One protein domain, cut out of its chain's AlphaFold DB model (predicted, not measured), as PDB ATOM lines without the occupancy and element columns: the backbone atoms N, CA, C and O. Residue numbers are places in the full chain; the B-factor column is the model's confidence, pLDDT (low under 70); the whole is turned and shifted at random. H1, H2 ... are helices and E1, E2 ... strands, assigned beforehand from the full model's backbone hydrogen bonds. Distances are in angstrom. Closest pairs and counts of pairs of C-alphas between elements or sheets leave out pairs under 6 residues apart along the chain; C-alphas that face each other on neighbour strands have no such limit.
ATOM      1  N   GLY A   2     111.601 100.434 128.154       81.56
ATOM      2  CA  GLY A   2     112.192  99.526 129.156       81.56
ATOM      3  C   GLY A   2     113.714  99.360 129.058       81.56
ATOM      4  O   GLY A   2     114.194  98.261 128.817       81.56
ATOM      5  N   SER A   3     114.469 100.447 129.231       90.94
ATOM      6  CA  SER A   3     115.940 100.445 129.215       90.94
ATOM      7  C   SER A   3     116.501 101.380 130.283       90.94
ATOM      8  O   SER A   3     115.849 102.361 130.633       90.94
ATOM      9  N   HIS A   4     117.732 101.118 130.717       95.38
ATOM     10  CA  HIS A   4     118.526 101.996 131.578       95.38
ATOM     11  C   HIS A   4     119.760 102.475 130.814       95.38
ATOM     12  O   HIS A   4     120.410 101.674 130.141       95.38
ATOM     13  N   MET A   5     120.085 103.765 130.890       96.25
ATOM     14  CA  MET A   5     121.223 104.336 130.165       96.25
ATOM     15  C   MET A   5     122.453 104.439 131.074       96.25
ATOM     16  O   MET A   5     122.398 105.064 132.123       96.25
ATOM     17  N   HIS A   6     123.592 103.883 130.672       97.38
ATOM     18  CA  HIS A   6     124.850 104.068 131.400       97.38
ATOM     19  C   HIS A   6     125.765 105.022 130.625       97.38
ATOM     20  O   HIS A   6     126.137 104.742 129.486       97.38
ATOM     21  N   LEU A   7     126.133 106.150 131.237       97.12
ATOM     22  CA  LEU A   7     126.898 107.226 130.612       97.12
ATOM     23  C   LEU A   7     128.275 107.397 131.242       97.12
ATOM     24  O   LEU A   7     128.400 107.819 132.386       97.12
ATOM     25  N   TYR A   8     129.307 107.177 130.436       96.88
ATOM     26  CA  TYR A   8     130.691 107.491 130.774       96.88
ATOM     27  C   TYR A   8     130.969 108.951 130.440       96.88
ATOM     28  O   TYR A   8     130.982 109.343 129.269       96.88
ATOM     29  N   VAL A   9     131.174 109.776 131.463       96.62
ATOM     30  CA  VAL A   9     131.357 111.221 131.297       96.62
ATOM     31  C   VAL A   9     132.771 111.593 131.700       96.62
ATOM     32  O   VAL A   9     133.212 111.285 132.799       96.62
ATOM     33  N   ARG A  10     133.483 112.282 130.810       95.00
ATOM     34  CA  ARG A  10     134.797 112.878 131.090       95.00
ATOM     35  C   ARG A  10     134.676 114.346 131.468       95.00
ATOM     36  O   ARG A  10     135.290 114.798 132.428       95.00
ATOM     37  N   SER A  11     133.842 115.068 130.731       95.38
ATOM     38  CA  SER A  11     133.432 116.423 131.062       95.38
ATOM     39  C   SER A  11     132.070 116.737 130.460       95.38
ATOM     40  O   SER A  11     131.654 116.123 129.471       95.38
ATOM     41  N   MET A  12     131.357 117.683 131.067       95.94
ATOM     42  CA  MET A  12     130.050 118.125 130.598       95.94
ATOM     43  C   MET A  12     129.738 119.539 131.087       95.94
ATOM     44  O   MET A  12     130.053 119.895 132.219       95.94
ATOM     45  N   VAL A  13     129.091 120.336 130.235       96.44
ATOM     46  CA  VAL A  13     128.624 121.691 130.574       96.44
ATOM     47  C   VAL A  13     127.701 121.640 131.791       96.44
ATOM     48  O   VAL A  13     126.774 120.830 131.807       96.44
ATOM     49  N   SER A  14     127.939 122.503 132.786       97.25
ATOM     50  CA  SER A  14     127.351 122.351 134.126       97.25
ATOM     51  C   SER A  14     125.826 122.223 134.143       97.25
ATOM     52  O   SER A  14     125.348 121.214 134.658       97.25
ATOM     53  N   PRO A  15     125.048 123.113 133.493       96.69
ATOM     54  CA  PRO A  15     123.591 122.966 133.422       96.69
ATOM     55  C   PRO A  15     123.110 121.628 132.843       96.69
ATOM     56  O   PRO A  15     122.084 121.100 133.267       96.69
ATOM     57  N   VAL A  16     123.842 121.062 131.876       96.94
ATOM     58  CA  VAL A  16     123.498 119.766 131.270       96.94
ATOM     59  C   VAL A  16     123.819 118.632 132.239       96.94
ATOM     60  O   VAL A  16     122.994 117.744 132.430       96.94
ATOM     61  N   PHE A  17     124.983 118.680 132.891       97.94
ATOM     62  CA  PHE A  17     125.369 117.688 133.895       97.94
ATOM     63  C   PHE A  17     124.380 117.658 135.064       97.94
ATOM     64  O   PHE A  17     123.904 116.593 135.446       97.94
ATOM     65  N   GLU A  18     124.021 118.826 135.591       98.25
ATOM     66  CA  GLU A  18     123.065 118.965 136.692       98.25
ATOM     67  C   GLU A  18     121.682 118.436 136.316       98.25
ATOM     68  O   GLU A  18     121.061 117.726 137.110       98.25
ATOM     69  N   LEU A  19     121.236 118.687 135.079       97.81
ATOM     70  CA  LEU A  19     120.016 118.084 134.554       97.81
ATOM     71  C   LEU A  19     120.122 116.554 134.538       97.81
ATOM     72  O   LEU A  19     119.239 115.880 135.065       97.81
ATOM     73  N   LEU A  20     121.206 115.987 134.000       97.81
ATOM     74  CA  LEU A  20     121.379 114.532 133.962       97.81
ATOM     75  C   LEU A  20     121.476 113.907 135.359       97.81
ATOM     76  O   LEU A  20     120.979 112.802 135.551       97.81
ATOM     77  N   LYS A  21     122.030 114.604 136.359       98.19
ATOM     78  CA  LYS A  21     122.021 114.136 137.757       98.19
ATOM     79  C   LYS A  21     120.613 114.063 138.343       98.19
ATOM     80  O   LYS A  21     120.369 113.230 139.211       98.19
ATOM     81  N   ILE A  22     119.682 114.898 137.885       98.25
ATOM     82  CA  ILE A  22     118.269 114.769 138.260       98.25
ATOM     83  C   ILE A  22     117.657 113.531 137.590       98.25
ATOM     84  O   ILE A  22     116.998 112.741 138.260       98.25
ATOM     85  N   TYR A  23     117.930 113.302 136.303       97.75
ATOM     86  CA  TYR A  23     117.477 112.090 135.603       97.75
ATOM     87  C   TYR A  23     118.068 110.799 136.193       97.75
ATOM     88  O   TYR A  23     117.378 109.783 136.254       97.75
ATOM     89  N   GLU A  24     119.310 110.833 136.678       98.12
ATOM     90  CA  GLU A  24     119.923 109.719 137.407       98.12
ATOM     91  C   GLU A  24     119.171 109.409 138.708       98.12
ATOM     92  O   GLU A  24     118.848 108.251 138.964       98.12
ATOM     93  N   LYS A  25     118.824 110.431 139.506       97.94
ATOM     94  CA  LYS A  25     118.027 110.253 140.737       97.94
ATOM     95  C   LYS A  25     116.642 109.667 140.465       97.94
ATOM     96  O   LYS A  25     116.102 108.964 141.311       97.94
ATOM     97  N   GLU A  26     116.076 109.956 139.297       97.25
ATOM     98  CA  GLU A  26     114.793 109.403 138.851       97.25
ATOM     99  C   GLU A  26     114.922 108.012 138.206       97.25
ATOM    100  O   GLU A  26     113.917 107.441 137.791       97.25
ATOM    101  N   GLY A  27     116.134 107.450 138.128       96.69
ATOM    102  CA  GLY A  27     116.369 106.080 137.673       96.69
ATOM    103  C   GLY A  27     116.398 105.888 136.155       96.69
ATOM    104  O   GLY A  27     116.255 104.762 135.695       96.69
ATOM    105  N   TYR A  28     116.578 106.952 135.365       96.50
ATOM    106  CA  TYR A  28     116.687 106.837 133.900       96.50
ATOM    107  C   TYR A  28     118.070 106.391 133.438       96.50
ATOM    108  O   TYR A  28     118.220 105.767 132.381       96.50
ATOM    109  N   LEU A  29     119.092 106.812 134.177       97.56
ATOM    110  CA  LEU A  29     120.474 106.653 133.774       97.56
ATOM    111  C   LEU A  29     121.406 106.520 134.974       97.56
ATOM    112  O   LEU A  29     121.015 106.809 136.098       97.56
ATOM    113  N   THR A  30     122.643 106.110 134.718       97.56
ATOM    114  CA  THR A  30     123.776 106.179 135.647       97.56
ATOM    115  C   THR A  30     124.894 106.962 134.977       97.56
ATOM    116  O   THR A  30     125.206 106.709 133.815       97.56
ATOM    117  N   ILE A  31     125.494 107.908 135.695       98.00
ATOM    118  CA  ILE A  31     126.658 108.669 135.247       98.00
ATOM    119  C   ILE A  31     127.901 108.112 135.934       98.00
ATOM    120  O   ILE A  31     128.067 108.250 137.145       98.00
ATOM    121  N   GLN A  32     128.806 107.544 135.147       97.12
ATOM    122  CA  GLN A  32     130.095 107.052 135.606       97.12
ATOM    123  C   GLN A  32     131.216 108.030 135.216       97.12
ATOM    124  O   GLN A  32     131.297 108.442 134.049       97.12
ATOM    125  N   PRO A  33     132.093 108.423 136.160       96.81
ATOM    126  CA  PRO A  33     133.315 109.141 135.832       96.81
ATOM    127  C   PRO A  33     134.164 108.363 134.819       96.81
ATOM    128  O   PRO A  33     134.439 107.180 134.983       96.81
ATOM    129  N   TRP A  34     134.601 109.041 133.761       96.00
ATOM    130  CA  TRP A  34     135.539 108.506 132.780       96.00
ATOM    131  C   TRP A  34     136.787 109.375 132.724       96.00
ATOM    132  O   TRP A  34     136.773 110.502 132.223       96.00
ATOM    133  N   LEU A  35     137.860 108.868 133.321       94.44
ATOM    134  CA  LEU A  35     139.033 109.661 133.656       94.44
ATOM    135  C   LEU A  35     139.990 109.843 132.478       94.44
ATOM    136  O   LEU A  35     140.135 108.992 131.599       94.44
ATOM    137  N   ARG A  36     140.715 110.963 132.518       92.44
ATOM    138  CA  ARG A  36     141.952 111.140 131.749       92.44
ATOM    139  C   ARG A  36     143.025 110.226 132.320       92.44
ATOM    140  O   ARG A  36     143.093 110.022 133.531       92.44
ATOM    141  N   VAL A  37     143.920 109.746 131.465       91.06
ATOM    142  CA  VAL A  37     145.139 109.089 131.938       91.06
ATOM    143  C   VAL A  37     146.098 110.172 132.429       91.06
ATOM    144  O   VAL A  37     146.577 110.983 131.635       91.06
ATOM    145  N   THR A  38     146.389 110.180 133.728       90.50
ATOM    146  CA  THR A  38     147.346 111.102 134.351       90.50
ATOM    147  C   THR A  38     148.523 110.317 134.919       90.50
ATOM    148  O   THR A  38     148.348 109.424 135.746       90.50
ATOM    149  N   LEU A  39     149.736 110.655 134.476       89.75
ATOM    150  CA  LEU A  39     150.977 110.066 134.976       89.75
ATOM    151  C   LEU A  39     151.590 111.013 136.008       89.75
ATOM    152  O   LEU A  39     151.902 112.152 135.684       89.75
ATOM    153  N   LEU A  40     151.783 110.554 137.245       89.94
ATOM    154  CA  LEU A  40     152.375 111.392 138.300       89.94
ATOM    155  C   LEU A  40     153.894 111.544 138.179       89.94
ATOM    156  O   LEU A  40     154.483 112.424 138.799       89.94
ATOM    157  N   THR A  41     154.536 110.670 137.409       87.75
ATOM    158  CA  THR A  41     155.993 110.615 137.259       87.75
ATOM    159  C   THR A  41     156.519 111.463 136.099       87.75
ATOM    160  O   THR A  41     157.729 111.641 135.999       87.75
ATOM    161  N   ILE A  42     155.643 111.966 135.219       88.31
ATOM    162  CA  ILE A  42     156.014 112.726 134.018       88.31
ATOM    163  C   ILE A  42     155.060 113.912 133.861       88.31
ATOM    164  O   ILE A  42     153.846 113.741 133.899       88.31
ATOM    165  N   ASP A  43     155.607 115.114 133.662       90.19
ATOM    166  CA  ASP A  43     154.804 116.319 133.429       90.19
ATOM    167  C   ASP A  43     154.066 116.237 132.077       90.19
ATOM    168  O   ASP A  43     154.654 115.882 131.053       90.19
ATOM    169  N   GLU A  44     152.781 116.607 132.050       89.94
ATOM    170  CA  GLU A  44     151.933 116.536 130.848       89.94
ATOM    171  C   GLU A  44     152.475 117.384 129.679       89.94
ATOM    172  O   GLU A  44     152.242 117.061 128.513       89.94
ATOM    173  N   ARG A  45     153.244 118.447 129.962       90.31
ATOM    174  CA  ARG A  45     153.915 119.275 128.941       90.31
ATOM    175  C   ARG A  45     155.061 118.533 128.258       90.31
ATOM    176  O   ARG A  45     155.412 118.885 127.136       90.31
ATOM    177  N   GLN A  46     155.654 117.548 128.933       93.06
ATOM    178  CA  GLN A  46     156.682 116.678 128.363       93.06
ATOM    179  C   GLN A  46     156.043 115.511 127.613       93.06
ATOM    180  O   GLN A  46     156.442 115.204 126.491       93.06
ATOM    181  N   PHE A  47     155.037 114.877 128.218       91.94
ATOM    182  CA  PHE A  47     154.317 113.771 127.607       91.94
ATOM    183  C   PHE A  47     152.870 113.705 128.099       91.94
ATOM    184  O   PHE A  47     152.604 113.425 129.266       91.94
ATOM    185  N   ASN A  48     151.929 113.889 127.175       91.94
ATOM    186  CA  ASN A  48     150.513 113.652 127.419       91.94
ATOM    187  C   ASN A  48     150.108 112.313 126.770       91.94
ATOM    188  O   ASN A  48     150.104 112.222 125.541       91.94
ATOM    189  N   PRO A  49     149.746 111.267 127.534       93.00
ATOM    190  CA  PRO A  49     149.308 110.008 126.936       93.00
ATOM    191  C   PRO A  49     147.990 110.164 126.163       93.00
ATOM    192  O   PRO A  49     147.801 109.519 125.135       93.00
ATOM    193  N   ASN A  50     147.106 111.068 126.591       93.38
ATOM    194  CA  ASN A  50     145.754 111.197 126.051       93.38
ATOM    195  C   ASN A  50     145.713 111.680 124.590       93.38
ATOM    196  O   ASN A  50     144.767 111.369 123.876       93.38
ATOM    197  N   ILE A  51     146.752 112.365 124.089       93.44
ATOM    198  CA  ILE A  51     146.833 112.739 122.658       93.44
ATOM    199  C   ILE A  51     147.118 111.545 121.728       93.44
ATOM    200  O   ILE A  51     147.125 111.710 120.501       93.44
ATOM    201  N   ASN A  52     147.387 110.370 122.304       91.94
ATOM    202  CA  ASN A  52     147.605 109.097 121.621       91.94
ATOM    203  C   ASN A  52     146.527 108.061 121.975       91.94
ATOM    204  O   ASN A  52     146.723 106.878 121.726       91.94
ATOM    205  N   ILE A  53     145.412 108.503 122.565       91.94
ATOM    206  CA  ILE A  53     144.255 107.665 122.876       91.94
ATOM    207  C   ILE A  53     143.108 108.108 121.974       91.94
ATOM    208  O   ILE A  53     142.673 109.262 122.014       91.94
ATOM    209  N   GLU A  54     142.613 107.198 121.148       90.88
ATOM    210  CA  GLU A  54     141.544 107.487 120.209       90.88
ATOM    211  C   GLU A  54     140.189 107.677 120.905       90.88
ATOM    212  O   GLU A  54     139.836 106.985 121.859       90.88
ATOM    213  N   ILE A 291     133.351 128.622 130.419       91.69
ATOM    214  CA  ILE A 291     132.099 127.877 130.349       91.69
ATOM    215  C   ILE A 291     132.133 126.897 131.516       91.69
ATOM    216  O   ILE A 291     133.012 126.036 131.516       91.69
ATOM    217  N   PRO A 292     131.274 127.056 132.534       95.19
ATOM    218  CA  PRO A 292     131.235 126.133 133.660       95.19
ATOM    219  C   PRO A 292     131.012 124.702 133.171       95.19
ATOM    220  O   PRO A 292     130.105 124.450 132.366       95.19
ATOM    221  N   CYS A 293     131.867 123.789 133.621       96.50
ATOM    222  CA  CYS A 293     131.757 122.375 133.310       96.50
ATOM    223  C   CYS A 293     132.128 121.524 134.517       96.50
ATOM    224  O   CYS A 293     133.082 121.832 135.228       96.50
ATOM    225  N   TYR A 294     131.441 120.399 134.680       97.75
ATOM    226  CA  TYR A 294     131.908 119.322 135.542       97.75
ATOM    227  C   TYR A 294     132.918 118.473 134.783       97.75
ATOM    228  O   TYR A 294     132.649 118.047 133.659       97.75
ATOM    229  N   ASN A 295     134.061 118.217 135.411       96.94
ATOM    230  CA  ASN A 295     135.112 117.339 134.919       96.94
ATOM    231  C   ASN A 295     135.261 116.137 135.851       96.94
ATOM    232  O   ASN A 295     135.145 116.270 137.073       96.94
ATOM    233  N   SER A 296     135.534 114.976 135.269       97.00
ATOM    234  CA  SER A 296     135.851 113.758 136.010       97.00
ATOM    235  C   SER A 296     137.234 113.874 136.623       97.00
ATOM    236  O   SER A 296     138.222 114.113 135.928       97.00
ATOM    237  N   MET A 297     137.283 113.701 137.935       95.81
ATOM    238  CA  MET A 297     138.469 113.853 138.761       95.81
ATOM    239  C   MET A 297     138.664 112.600 139.600       95.81
ATOM    240  O   MET A 297     137.709 111.915 139.956       95.81
ATOM    241  N   ALA A 298     139.912 112.325 139.949       96.75
ATOM    242  CA  ALA A 298     140.256 111.245 140.853       96.75
ATOM    243  C   ALA A 298     141.590 111.530 141.538       96.75
ATOM    244  O   ALA A 298     142.356 112.414 141.136       96.75
ATOM    245  N   LYS A 299     141.884 110.738 142.562       96.00
ATOM    246  CA  LYS A 299     143.208 110.655 143.159       96.00
ATOM    247  C   LYS A 299     144.028 109.622 142.395       96.00
ATOM    248  O   LYS A 299     143.711 108.436 142.409       96.00
ATOM    249  N   PHE A 300     145.076 110.080 141.724       94.44
ATOM    250  CA  PHE A 300     145.963 109.209 140.961       94.44
ATOM    251  C   PHE A 300     147.062 108.626 141.843       94.44
ATOM    252  O   PHE A 300     147.536 109.267 142.781       94.44
ATOM    253  N   HIS A 301     147.489 107.418 141.499       92.69
ATOM    254  CA  HIS A 301     148.572 106.696 142.152       92.69
ATOM    255  C   HIS A 301     149.520 106.147 141.102       92.69
ATOM    256  O   HIS A 301     149.149 105.882 139.956       92.69
ATOM    257  N   SER A 302     150.780 105.993 141.477       90.00
ATOM    258  CA  SER A 302     151.794 105.410 140.609       90.00
ATOM    259  C   SER A 302     152.758 104.609 141.462       90.00
ATOM    260  O   SER A 302     153.277 105.105 142.459       90.00
ATOM    261  N   THR A 303     152.980 103.360 141.076       85.75
ATOM    262  CA  THR A 303     154.029 102.538 141.683       85.75
ATOM    263  C   THR A 303     155.352 102.917 141.026       85.75
ATOM    264  O   THR A 303     155.486 102.852 139.807       85.75
ATOM    265  N   THR A 304     156.310 103.391 141.818       72.31
ATOM    266  CA  THR A 304     157.675 103.673 141.365       72.31
ATOM    267  C   THR A 304     158.602 102.585 141.901       72.31
ATOM    268  O   THR A 304     158.517 102.209 143.067       72.31
ATOM    269  N   GLY A 305     159.471 102.044 141.041       64.12
ATOM    270  CA  GLY A 305     160.474 101.043 141.437       64.12
ATOM    271  C   GLY A 305     160.193  99.602 141.002       64.12
ATOM    272  O   GLY A 305     160.905  98.695 141.428       64.12
ATOM    273  N   GLY A 306     159.205  99.363 140.134       60.97
ATOM    274  CA  GLY A 306     159.103  98.082 139.440       60.97
ATOM    275  C   GLY A 306     160.227  97.947 138.409       60.97
ATOM    276  O   GLY A 306     160.367  98.800 137.538       60.97
ATOM    277  N   TYR A 307     161.016  96.869 138.474       68.06
ATOM    278  CA  TYR A 307     162.098  96.621 137.506       68.06
ATOM    279  C   TYR A 307     161.593  96.448 136.058       68.06
ATOM    280  O   TYR A 307     162.362  96.651 135.123       68.06
ATOM    281  N   TYR A 308     160.311  96.098 135.871       80.12
ATOM    282  CA  TYR A 308     159.729  95.792 134.554       80.12
ATOM    283  C   TYR A 308     158.350  96.411 134.288       80.12
ATOM    284  O   TYR A 308     157.983  96.584 133.129       80.12
ATOM    285  N   LEU A 309     157.572  96.733 135.327       84.00
ATOM    286  CA  LEU A 309     156.199  97.226 135.198       84.00
ATOM    287  C   LEU A 309     155.940  98.330 136.221       84.00
ATOM    288  O   LEU A 309     156.189  98.140 137.409       84.00
ATOM    289  N   ASN A 310     155.395  99.451 135.751       85.12
ATOM    290  CA  ASN A 310     154.853 100.506 136.601       85.12
ATOM    291  C   ASN A 310     153.332 100.515 136.437       85.12
ATOM    292  O   ASN A 310     152.818 100.639 135.326       85.12
ATOM    293  N   PHE A 311     152.616 100.380 137.547       88.31
ATOM    294  CA  PHE A 311     151.161 100.489 137.586       88.31
ATOM    295  C   PHE A 311     150.744 101.926 137.883       88.31
ATOM    296  O   PHE A 311     151.221 102.522 138.855       88.31
ATOM    297  N   HIS A 312     149.819 102.434 137.073       89.94
ATOM    298  CA  HIS A 312     149.143 103.713 137.250       89.94
ATOM    299  C   HIS A 312     147.647 103.442 137.395       89.94
ATOM    300  O   HIS A 312     147.069 102.744 136.564       89.94
ATOM    301  N   TYR A 313     147.034 103.957 138.455       92.00
ATOM    302  CA  TYR A 313     145.614 103.744 138.733       92.00
ATOM    303  C   TYR A 313     145.019 104.946 139.464       92.00
ATOM    304  O   TYR A 313     145.745 105.813 139.955       92.00
ATOM    305  N   ALA A 314     143.694 104.998 139.517       94.25
ATOM    306  CA  ALA A 314     142.938 106.063 140.149       94.25
ATOM    307  C   ALA A 314     142.036 105.506 141.257       94.25
ATOM    308  O   ALA A 314     141.607 104.355 141.204       94.25
ATOM    309  N   THR A 315     141.775 106.319 142.276       95.50
ATOM    310  CA  THR A 315     140.808 106.046 143.347       95.50
ATOM    311  C   THR A 315     139.995 107.305 143.635       95.50
ATOM    312  O   THR A 315     140.394 108.399 143.239       95.50
ATOM    313  N   GLU A 316     138.908 107.175 144.401       96.06
ATOM    314  CA  GLU A 316     138.103 108.327 144.854       96.06
ATOM    315  C   GLU A 316     137.568 109.162 143.669       96.06
ATOM    316  O   GLU A 316     137.687 110.387 143.628       96.06
ATOM    317  N   GLU A 317     137.021 108.474 142.665       96.25
ATOM    318  CA  GLU A 317     136.485 109.107 141.461       96.25
ATOM    319  C   GLU A 317     135.280 109.993 141.790       96.25
ATOM    320  O   GLU A 317     134.396 109.630 142.568       96.25
ATOM    321  N   SER A 318     135.247 111.183 141.200       96.81
ATOM    322  CA  SER A 318     134.204 112.175 141.436       96.81
ATOM    323  C   SER A 318     134.085 113.143 140.261       96.81
ATOM    324  O   SER A 318     134.869 113.107 139.313       96.81
ATOM    325  N   PHE A 319     133.101 114.034 140.336       97.88
ATOM    326  CA  PHE A 319     132.976 115.163 139.425       97.88
ATOM    327  C   PHE A 319     133.250 116.460 140.173       97.88
ATOM    328  O   PHE A 319     132.738 116.670 141.273       97.88
ATOM    329  N   ARG A 320     134.023 117.351 139.554       97.06
ATOM    330  CA  ARG A 320     134.295 118.688 140.078       97.06
ATOM    331  C   ARG A 320     133.932 119.736 139.042       97.06
ATOM    332  O   ARG A 320     134.332 119.616 137.888       97.06
ATOM    333  N   GLU A 321     133.205 120.763 139.464       97.06
ATOM    334  CA  GLU A 321     132.949 121.917 138.610       97.06
ATOM    335  C   GLU A 321     134.204 122.790 138.488       97.06
ATOM    336  O   GLU A 321     134.819 123.183 139.484       97.06
ATOM    337  N   GLU A 322     134.582 123.095 137.252       94.62
ATOM    338  CA  GLU A 322     135.718 123.934 136.908       94.62
ATOM    339  C   GLU A 322     135.383 124.861 135.731       94.62
ATOM    340  O   GLU A 322     134.334 124.791 135.083       94.62
ATOM    341  N   ASN A 323     136.306 125.779 135.450       92.38
ATOM    342  CA  ASN A 323     136.185 126.696 134.332       92.38
ATOM    343  C   ASN A 323     136.651 126.025 133.029       92.38
ATOM    344  O   ASN A 323     137.845 125.997 132.726       92.38
ATOM    345  N   GLY A 324     135.687 125.580 132.226       92.00
ATOM    346  CA  GLY A 324     135.901 124.935 130.938       92.00
ATOM    347  C   GLY A 324     135.860 123.415 131.042       92.00
ATOM    348  O   GLY A 324     136.394 122.812 131.970       92.00
ATOM    349  N   CYS A 325     135.235 122.796 130.045       92.81
ATOM    350  CA  CYS A 325     135.240 121.350 129.895       92.81
ATOM    351  C   CYS A 325     136.653 120.898 129.523       92.81
ATOM    352  O   CYS A 325     137.243 121.420 128.572       92.81
ATOM    353  N   LEU A 326     137.184 119.925 130.257       88.75
ATOM    354  CA  LEU A 326     138.421 119.259 129.885       88.75
ATOM    355  C   LEU A 326     138.111 118.267 128.759       88.75
ATOM    356  O   LEU A 326     137.180 117.469 128.909       88.75
ATOM    357  N   PRO A 327     138.824 118.338 127.619       81.38
ATOM    358  CA  PRO A 327     138.645 117.383 126.532       81.38
ATOM    359  C   PRO A 327     138.823 115.961 127.034       81.38
ATOM    360  O   PRO A 327     139.604 115.807 128.002       81.38
TER     361      PRO A 327
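Overview. This is residues 2 to 54 and 291 to 327 of the 327 residues of a protein of Haemonchus contortus (UniProt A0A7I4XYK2). What would one see first? A long, strongly twisted hairpin, E4 and E5, reaches away from a small head, where E2 is beside E4, a two-strand sheet of E1 and E3 meets the hairpin near Ser 296, and H1 packs on both sheets. From the head, residues 34 to 48, with no named element, lead to short H2, well away from H1. What is the make-up? The printed part has 90 residues, with two named helices and five named strands in the order E1 E2 H1 E3 H2 E4 E5; the class is mixed, with sheets E2 E4 E5, antiparallel, and E1 E3, parallel. The whole is loose, with a radius of gyration of the C-alphas of 15.8 A, and elongated, spanning 50 by 30 by 24 A.

Arrangement. How does the printed part open? E1, residues 5 to 9, runs on into E2, residues 11 to 13, at 99 degrees across a break of 1 residue. E3, residues 29 to 33, is parallel to E1 at 23 degrees, with N 7 and O 30 2.8 A apart, within hydrogen-bond range. Where is H1, residues 14 to 25? It makes two layers, a helix on one face of a sheet, with E2, E4, residues 292 to 302, and E5, residues 312 to 323, at a height over the sheet of 10.4 A; its C-alpha closest to E4 is that of Ser 14, 4.5 A from that of Cys 293. The closest C-alphas of H1 and E3 are those of Glu 24 and Thr 30, 5.5 A apart, and in H1 every O i to N i+4 pair is within hydrogen-bond range. What are E4's neighbours? E2 is antiparallel to it at 164 degrees, with N 12 and O 294 2.9 A apart, and E5 forms a hairpin with it, antiparallel at 158 degrees, with N 297 and O 318 2.8 A apart, both within hydrogen-bond range. H2, residues 49 to 52, too short for an O i to N i+4 pair, is not on this sheet and is apart from H1.

Along the chain. Where do the elements begin and end? E1 begins at C-alpha 5, (121.223, 104.336, 130.165), and E5 ends at C-alpha 323, (136.185, 126.696, 134.332). Which are long? E4 measures 30.0 A, E5 26.5 A with a bend of 82 degrees at residue 316, and H1 16.6 A.

Size, cuts and confidence. How far does it reach? The two C-alphas farthest apart, those of Gly 2 and Tyr 307, are 50.7 A apart. What is missing or uncertain? Residues 55 to 290 are not printed, and C-alphas 54 and 291 are 24.7 A apart across the cut; residues 305 to 307 have pLDDT under 70. Which link is long? That from E3 to H2, with 15 residues.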